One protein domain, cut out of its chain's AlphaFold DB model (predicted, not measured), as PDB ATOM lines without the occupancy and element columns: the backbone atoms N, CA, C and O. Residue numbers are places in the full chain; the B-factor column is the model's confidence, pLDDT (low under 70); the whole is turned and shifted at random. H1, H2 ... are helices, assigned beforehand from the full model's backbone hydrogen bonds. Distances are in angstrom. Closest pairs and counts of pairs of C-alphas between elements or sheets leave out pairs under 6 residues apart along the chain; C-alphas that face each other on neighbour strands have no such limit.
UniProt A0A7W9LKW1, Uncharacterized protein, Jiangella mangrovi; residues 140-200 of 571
ATOM      1  N   ALA A 140     129.000 191.754 255.077       89.19
ATOM      2  CA  ALA A 140     129.267 191.526 256.496       89.19
ATOM      3  C   ALA A 140     127.992 191.163 257.276       89.19
ATOM      4  O   ALA A 140     128.022 190.235 258.071       89.19
ATOM      5  N   ALA A 141     126.870 191.841 257.009       90.00
ATOM      6  CA  ALA A 141     125.590 191.518 257.637       90.00
ATOM      7  C   ALA A 141     125.083 190.134 257.203       90.00
ATOM      8  O   ALA A 141     124.667 189.344 258.040       90.00
ATOM      9  N   ILE A 142     125.197 189.803 255.910       92.75
ATOM     10  CA  ILE A 142     124.844 188.460 255.418       92.75
ATOM     11  C   ILE A 142     125.797 187.397 255.988       92.75
ATOM     12  O   ILE A 142     125.364 186.304 256.328       92.75
ATOM     13  N   ALA A 143     127.089 187.704 256.139       93.69
ATOM     14  CA  ALA A 143     128.042 186.783 256.753       93.69
ATOM     15  C   ALA A 143     127.722 186.497 258.227       93.69
ATOM     16  O   ALA A 143     127.963 185.379 258.662       93.69
ATOM     17  N   GLN A 144     127.167 187.465 258.966       93.94
ATOM     18  CA  GLN A 144     126.697 187.221 260.330       93.94
ATOM     19  C   GLN A 144     125.515 186.249 260.338       93.94
ATOM     20  O   GLN A 144     125.559 185.283 261.080       93.94
ATOM     21  N   VAL A 145     124.538 186.419 259.438       94.44
ATOM     22  CA  VAL A 145     123.436 185.449 259.287       94.44
ATOM     23  C   VAL A 145     123.970 184.043 259.014       94.44
ATOM     24  O   VAL A 145     123.518 183.084 259.626       94.44
ATOM     25  N   LEU A 146     124.963 183.903 258.131       95.06
ATOM     26  CA  LEU A 146     125.594 182.603 257.895       95.06
ATOM     27  C   LEU A 146     126.311 182.062 259.136       95.06
ATOM     28  O   LEU A 146     126.258 180.863 259.369       95.06
ATOM     29  N   ALA A 147     126.981 182.910 259.917       94.19
ATOM     30  CA  ALA A 147     127.627 182.488 261.157       94.19
ATOM     31  C   ALA A 147     126.596 181.974 262.174       94.19
ATOM     32  O   ALA A 147     126.789 180.898 262.729       94.19
ATOM     33  N   ASP A 148     125.476 182.681 262.328       94.25
ATOM     34  CA  ASP A 148     124.373 182.286 263.208       94.25
ATOM     35  C   ASP A 148     123.740 180.959 262.735       94.25
ATOM     36  O   ASP A 148     123.419 180.091 263.540       94.25
ATOM     37  N   ARG A 149     123.626 180.745 261.415       94.25
ATOM     38  CA  ARG A 149     123.168 179.466 260.833       94.25
ATOM     39  C   ARG A 149     124.144 178.310 261.056       94.25
ATOM     40  O   ARG A 149     123.717 177.160 261.044       94.25
ATOM     41  N   LEU A 150     125.437 178.595 261.207       94.25
ATOM     42  CA  LEU A 150     126.476 177.589 261.438       94.25
ATOM     43  C   LEU A 150     126.612 177.209 262.917       94.25
ATOM     44  O   LEU A 150     127.070 176.109 263.203       94.25
ATOM     45  N   GLU A 151     126.209 178.082 263.840       93.50
ATOM     46  CA  GLU A 151     126.328 177.874 265.291       93.50
ATOM     47  C   GLU A 151     125.730 176.547 265.809       93.50
ATOM     48  O   GLU A 151     126.342 175.938 266.687       93.50
ATOM     49  N   PRO A 152     124.602 176.031 265.277       93.12
ATOM     50  CA  PRO A 152     124.053 174.747 265.715       93.12
ATOM     51  C   PRO A 152     124.878 173.519 265.301       93.12
ATOM     52  O   PRO A 152     124.618 172.423 265.802       93.12
ATOM     53  N   PHE A 153     125.821 173.656 264.363       92.38
ATOM     54  CA  PHE A 153     126.628 172.538 263.876       92.38
ATOM     55  C   PHE A 153     127.862 172.316 264.772       92.38
ATOM     56  O   PHE A 153     128.470 173.286 265.231       92.38
ATOM     57  N   PRO A 154     128.273 171.055 265.025       88.44
ATOM     58  CA  PRO A 154     129.458 170.767 265.829       88.44
ATOM     59  C   PRO A 154     130.722 171.399 265.238       88.44
ATOM     60  O   PRO A 154     130.984 171.276 264.044       88.44
ATOM     61  N   ALA A 155     131.544 172.033 266.079       84.69
ATOM     62  CA  ALA A 155     132.783 172.684 265.640       84.69
ATOM     63  C   ALA A 155     133.844 171.693 265.118       84.69
ATOM     64  O   ALA A 155     134.742 172.079 264.369       84.69
ATOM     65  N   ASP A 156     133.756 170.433 265.541       81.94
ATOM     66  CA  ASP A 156     134.580 169.304 265.114       81.94
ATOM     67  C   ASP A 156     133.894 168.415 264.059       81.94
ATOM     68  O   ASP A 156     134.474 167.411 263.642       81.94
ATOM     69  N   GLY A 157     132.695 168.796 263.603       80.38
ATOM     70  CA  GLY A 157     131.948 168.150 262.525       80.38
ATOM     71  C   GLY A 157     131.941 168.977 261.237       80.38
ATOM     72  O   GLY A 157     132.288 170.160 261.228       80.38
ATOM     73  N   GLY A 158     131.558 168.347 260.127       87.75
ATOM     74  CA  GLY A 158     131.289 169.053 258.880       87.75
ATOM     75  C   GLY A 158     129.798 169.335 258.680       87.75
ATOM     76  O   GLY A 158     128.932 168.916 259.447       87.75
ATOM     77  N   LEU A 159     129.491 170.083 257.627       93.25
ATOM     78  CA  LEU A 159     128.136 170.357 257.178       93.25
ATOM     79  C   LEU A 159     127.664 169.210 256.285       93.25
ATOM     80  O   LEU A 159     128.287 168.977 255.250       93.25
ATOM     81  N   PRO A 160     126.529 168.560 256.591       90.50
ATOM     82  CA  PRO A 160     125.992 167.496 255.746       90.50
ATOM     83  C   PRO A 160     125.471 168.025 254.401       90.50
ATOM     84  O   PRO A 160     125.378 167.286 253.425       90.50
ATOM     85  N   SER A 161     125.103 169.308 254.340       91.75
ATOM     86  CA  SER A 161     124.718 169.997 253.111       91.75
ATOM     87  C   SER A 161     124.973 171.495 253.232       91.75
ATOM     88  O   SER A 161     124.693 172.105 254.264       91.75
ATOM     89  N   VAL A 162     125.462 172.100 252.149       92.88
ATOM     90  CA  VAL A 162     125.647 173.555 252.043       92.88
ATOM     91  C   VAL A 162     124.297 174.274 252.019       92.88
ATOM     92  O   VAL A 162     124.160 175.344 252.611       92.88
ATOM     93  N   ASP A 163     123.275 173.667 251.411       91.75
ATOM     94  CA  ASP A 163     121.946 174.273 251.257       91.75
ATOM     95  C   ASP A 163     121.250 174.499 252.601       91.75
ATOM     96  O   ASP A 163     120.458 175.430 252.737       91.75
ATOM     97  N   ALA A 164     121.613 173.713 253.623       90.38
ATOM     98  CA  ALA A 164     121.104 173.865 254.984       90.38
ATOM     99  C   ALA A 164     121.412 175.246 255.585       90.38
ATOM    100  O   ALA A 164     120.698 175.703 256.471       90.38
ATOM    101  N   VAL A 165     122.459 175.918 255.097       93.25
ATOM    102  CA  VAL A 165     122.910 177.215 255.618       93.25
ATOM    103  C   VAL A 165     123.037 178.289 254.537       93.25
ATOM    104  O   VAL A 165     123.026 179.475 254.858       93.25
ATOM    105  N   ALA A 166     123.135 177.915 253.260       94.19
ATOM    106  CA  ALA A 166     123.319 178.832 252.134       94.19
ATOM    107  C   ALA A 166     122.016 179.191 251.395       94.19
ATOM    108  O   ALA A 166     122.068 179.916 250.399       94.19
ATOM    109  N   HIS A 167     120.859 178.724 251.877       93.12
ATOM    110  CA  HIS A 167     119.556 179.090 251.321       93.12
ATOM    111  C   HIS A 167     119.283 180.605 251.403       93.12
ATOM    112  O   HIS A 167     119.938 181.342 252.147       93.12
ATOM    113  N   GLU A 168     118.283 181.079 250.661       94.31
ATOM    114  CA  GLU A 168     117.879 182.490 250.647       94.31
ATOM    115  C   GLU A 168     117.590 183.039 252.056       94.31
ATOM    116  O   GLU A 168     117.239 182.305 252.988       94.31
ATOM    117  N   LEU A 169     117.770 184.348 252.237       91.62
ATOM    118  CA  LEU A 169     117.493 185.024 253.506       91.62
ATOM    119  C   LEU A 169     116.002 184.928 253.856       91.62
ATOM    120  O   LEU A 169     115.138 185.348 253.084       91.62
ATOM    121  N   THR A 170     115.687 184.428 255.048       91.00
ATOM    122  CA  THR A 170     114.307 184.369 255.543       91.00
ATOM    123  C   THR A 170     113.797 185.760 255.922       91.00
ATOM    124  O   THR A 170     114.569 186.684 256.189       91.00
ATOM    125  N   ALA A 171     112.474 185.913 256.033       87.69
ATOM    126  CA  ALA A 171     111.870 187.154 256.523       87.69
ATOM    127  C   ALA A 171     112.342 187.526 257.946       87.69
ATOM    128  O   ALA A 171     112.455 188.706 258.275       87.69
ATOM    129  N   GLY A 172     112.645 186.528 258.786       86.31
ATOM    130  CA  GLY A 172     113.151 186.736 260.142       86.31
ATOM    131  C   GLY A 172     114.541 187.369 260.155       86.31
ATOM    132  O   GLY A 172     114.737 188.383 260.823       86.31
ATOM    133  N   GLU A 173     115.461 186.808 259.373       89.31
ATOM    134  CA  GLU A 173     116.853 187.263 259.247       89.31
ATOM    135  C   GLU A 173     116.949 188.598 258.504       89.31
ATOM    136  O   GLU A 173     117.745 189.466 258.866       89.31
ATOM    137  N   ALA A 174     116.083 188.809 257.508       85.62
ATOM    138  CA  ALA A 174     116.021 190.054 256.755       85.62
ATOM    139  C   ALA A 174     115.809 191.274 257.663       85.62
ATOM    140  O   ALA A 174     116.412 192.319 257.426       85.62
ATOM    141  N   ARG A 175     115.056 191.141 258.766       81.94
ATOM    142  CA  ARG A 175     114.849 192.238 259.731       81.94
ATOM    143  C   ARG A 175     116.154 192.774 260.330       81.94
ATOM    144  O   ARG A 175     116.241 193.970 260.584       81.94
ATOM    145  N   ALA A 176     117.163 191.922 260.518       77.88
ATOM    146  CA  ALA A 176     118.471 192.315 261.049       77.88
ATOM    147  C   ALA A 176     119.430 192.855 259.967       77.88
ATOM    148  O   ALA A 176     120.426 193.508 260.277       77.88
ATOM    149  N   VAL A 177     119.134 192.595 258.690       81.94
ATOM    150  CA  VAL A 177     120.057 192.801 257.562       81.94
ATOM    151  C   VAL A 177     119.630 193.962 256.650       81.94
ATOM    152  O   VAL A 177     120.484 194.700 256.140       81.94
ATOM    153  N   GLY A 178     118.323 194.154 256.459       79.19
ATOM    154  CA  GLY A 178     117.717 195.240 255.689       79.19
ATOM    155  C   GLY A 178     116.292 194.907 255.205       79.19
ATOM    156  O   GLY A 178     115.991 193.741 254.961       79.19
ATOM    157  N   PRO A 179     115.424 195.919 255.011       70.38
ATOM    158  CA  PRO A 179     113.992 195.728 254.737       70.38
ATOM    159  C   PRO A 179     113.697 194.921 253.462       70.38
ATOM    160  O   PRO A 179     112.716 194.189 253.429       70.38
ATOM    161  N   ASP A 180     114.584 194.978 252.465       77.69
ATOM    162  CA  ASP A 180     114.416 194.286 251.178       77.69
ATOM    163  C   ASP A 180     115.236 192.990 251.076       77.69
ATOM    164  O   ASP A 180     115.402 192.444 249.987       77.69
ATOM    165  N   ALA A 181     115.834 192.524 252.177       83.25
ATOM    166  CA  ALA A 181     116.770 191.399 252.157       83.25
ATOM    167  C   ALA A 181     116.085 190.026 252.076       83.25
ATOM    168  O   ALA A 181     116.752 189.047 251.754       83.25
ATOM    169  N   ALA A 182     114.788 189.940 252.375       87.19
ATOM    170  CA  ALA A 182     114.051 188.678 252.367       87.19
ATOM    171  C   ALA A 182     113.998 188.081 250.950       87.19
ATOM    172  O   ALA A 182     113.757 188.801 249.983       87.19
ATOM    173  N   GLY A 183     114.238 186.775 250.831       87.19
ATOM    174  CA  GLY A 183     114.300 186.065 249.549       87.19
ATOM    175  C   GLY A 183     115.548 186.374 248.716       87.19
ATOM    176  O   GLY A 183     115.679 185.882 247.603       87.19
ATOM    177  N   GLN A 184     116.487 187.193 249.209       87.56
ATOM    178  CA  GLN A 184     117.739 187.398 248.482       87.56
ATOM    179  C   GLN A 184     118.646 186.167 248.625       87.56
ATOM    180  O   GLN A 184     118.776 185.626 249.729       87.56
ATOM    181  N   PRO A 185     119.326 185.743 247.545       91.88
ATOM    182  CA  PRO A 185     120.302 184.672 247.621       91.88
ATOM    183  C   PRO A 185     121.546 185.123 248.386       91.88
ATOM    184  O   PRO A 185     121.958 186.289 248.349       91.88
ATOM    185  N   VAL A 186     122.191 184.167 249.048       93.00
ATOM    186  CA  VAL A 186     123.491 184.394 249.673       93.00
ATOM    187  C   VAL A 186     124.530 184.670 248.575       93.00
ATOM    188  O   VAL A 186     124.625 183.914 247.608       93.00
ATOM    189  N   PRO A 187     125.348 185.732 248.694       92.81
ATOM    190  CA  PRO A 187     126.376 186.036 247.708       92.81
ATOM    191  C   PRO A 187     127.332 184.850 247.476       92.81
ATOM    192  O   PRO A 187     127.859 184.321 248.460       92.81
ATOM    193  N   PRO A 188     127.668 184.494 246.218       92.69
ATOM    194  CA  PRO A 188     128.460 183.298 245.904       92.69
ATOM    195  C   PRO A 188     129.787 183.206 246.663       92.69
ATOM    196  O   PRO A 188     130.174 182.149 247.139       92.69
ATOM    197  N   ARG A 189     130.465 184.341 246.879       93.44
ATOM    198  CA  ARG A 189     131.731 184.383 247.630       93.44
ATOM    199  C   ARG A 189     131.583 183.971 249.099       93.44
ATOM    200  O   ARG A 189     132.563 183.548 249.707       93.44
ATOM    201  N   LEU A 190     130.410 184.175 249.693       94.62
ATOM    202  CA  LEU A 190     130.120 183.701 251.043       94.62
ATOM    203  C   LEU A 190     129.754 182.216 251.024       94.62
ATOM    204  O   LEU A 190     130.263 181.486 251.868       94.62
ATOM    205  N   VAL A 191     128.997 181.761 250.019       94.00
ATOM    206  CA  VAL A 191     128.728 180.328 249.795       94.00
ATOM    207  C   VAL A 191     130.038 179.547 249.667       94.00
ATOM    208  O   VAL A 191     130.251 178.609 250.424       94.00
ATOM    209  N   SER A 192     131.000 180.013 248.865       91.75
ATOM    210  CA  SER A 192     132.310 179.350 248.733       91.75
ATOM    211  C   SER A 192     133.133 179.293 250.024       91.75
ATOM    212  O   SER A 192     134.060 178.495 250.139       91.75
ATOM    213  N   LYS A 193     132.843 180.143 251.018       92.94
ATOM    214  CA  LYS A 193     133.464 180.017 252.345       92.94
ATOM    215  C   LYS A 193     132.801 178.919 253.167       92.94
ATOM    216  O   LYS A 193     133.512 178.207 253.865       92.94
ATOM    217  N   VAL A 194     131.481 178.802 253.070       93.88
ATOM    218  CA  VAL A 194     130.683 177.761 253.727       93.88
ATOM    219  C   VAL A 194     130.995 176.382 253.146       93.88
ATOM    220  O   VAL A 194     131.144 175.434 253.903       93.88
ATOM    221  N   GLU A 195     131.190 176.273 251.828       93.56
ATOM    222  CA  GLU A 195     131.551 175.016 251.148       93.56
ATOM    223  C   GLU A 195     132.791 174.339 251.744       93.56
ATOM    224  O   GLU A 195     132.901 173.119 251.718       93.56
ATOM    225  N   ARG A 196     133.705 175.105 252.349       91.12
ATOM    226  CA  ARG A 196     134.895 174.560 253.022       91.12
ATOM    227  C   ARG A 196     134.578 173.719 254.259       91.12
ATOM    228  O   ARG A 196     135.469 173.023 254.732       91.12
ATOM    229  N   ALA A 197     133.370 173.835 254.801       92.50
ATOM    230  CA  ALA A 197     132.895 173.033 255.916       92.50
ATOM    231  C   ALA A 197     132.094 171.806 255.454       92.50
ATOM    232  O   ALA A 197     131.666 171.043 256.305       92.50
ATOM    233  N   LEU A 198     131.881 171.597 254.147       93.31
ATOM    234  CA  LEU A 198     131.124 170.456 253.626       93.31
ATOM    235  C   LEU A 198     131.764 169.120 254.030       93.31
ATOM    236  O   LEU A 198     132.945 168.881 253.779       93.31
ATOM    237  N   GLU A 199     130.949 168.231 254.587       92.56
ATOM    238  CA  GLU A 199     131.265 166.822 254.782       92.56
ATOM    239  C   GLU A 199     130.787 166.031 253.563       92.56
ATOM    240  O   GLU A 199     129.590 165.920 253.304       92.56
ATOM    241  N   ALA A 200     131.727 165.511 252.778       92.31
ATOM    242  CA  ALA A 200     131.426 164.715 251.596       92.31
ATOM    243  C   ALA A 200     132.587 163.758 251.274       92.31
ATOM    244  O   ALA A 200     133.706 163.958 251.762       92.31
TER     245      ALA A 200
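AT A GLANCE: This is residues 140 to 200 of the 571 residues of an uncharacterized protein of Jiangella mangrovi (UniProt A0A7W9LKW1). What shape do these coordinates draw? Two longer helices, H1 and H4, run the same way roughly side by side at 28 degrees, and the short helix H2 sits by both of them, touching H1 and near H4. H3 touches the first part of H1 and lies at one end of the elongated whole, while the link around Ala 155 and the last residue, Ala 200, lie toward the other end. What is it made of, and how large is it? The printed part has 61 residues with four named helices in the order H1, H2, H3, H4 and no named strand, and its class is all helix. It is compact, with a radius of gyration of the C-alphas of 11.5 A, and spans 35 by 20 by 17 A.

IN THESE COORDINATES: Where is the longest helix by residues? H1 is residues 140 to 150, from C-alpha 140 at (129.267, 191.526, 256.496) to C-alpha 150 at (126.476, 177.589, 261.438), 15.0 A. Where are the other helices? H2 is residues 163 to 166, 4.8 A long from first to last C-alpha, and H3 is residues 171 to 177, 10.0 A. H4 is residues 188 to 197, 15.0 A, and its last C-alpha, 197, stands at (132.895, 173.033, 255.916).

HOW THE PARTS SIT: What touches H1? H2 touches it, and the closest C-alphas are those of Arg 149 and Val 165, 5.7 A apart. H3 touches it too, at a steep tilt of 47 degrees and opposite ways, and the closest C-alphas are those of Ala 141 and Val 177, 5.7 A apart. How does H4 stand? H4 and H1 are close but not clearly touching, at a shallow tilt of 28 degrees and the same way, and their closest C-alphas, of Ala 143 and Leu 190, are 6.8 A apart. H4 and H2 are also close but not clearly touching, with the closest C-alphas, of Ala 166 and Val 191, 6.1 A apart. Which helices are apart? H3 is apart from H2 and from H4. How do the backbones run? In H1 every O i to N i+4 pair is within hydrogen-bond range, against 3 of 6 in H4 and 1 of 3 in H3, where 3 of 4 O i to N i+3 pairs are within range. H2 is too short for an O i to N i+4 pair.

THE WHOLE: How far does it reach? The two C-alphas farthest apart, of Pro 179 and Ala 200, are 35.7 A apart. Which links are long, and is there a cut? The link from H1 to H2, residues 151 to 162, is long, that from H2 to H3 is tight, and that from H3 to H4 is short. The printed part has no cut. How confident is the model? The mean pLDDT of the printed part is 89.9, and no printed residue is under 70.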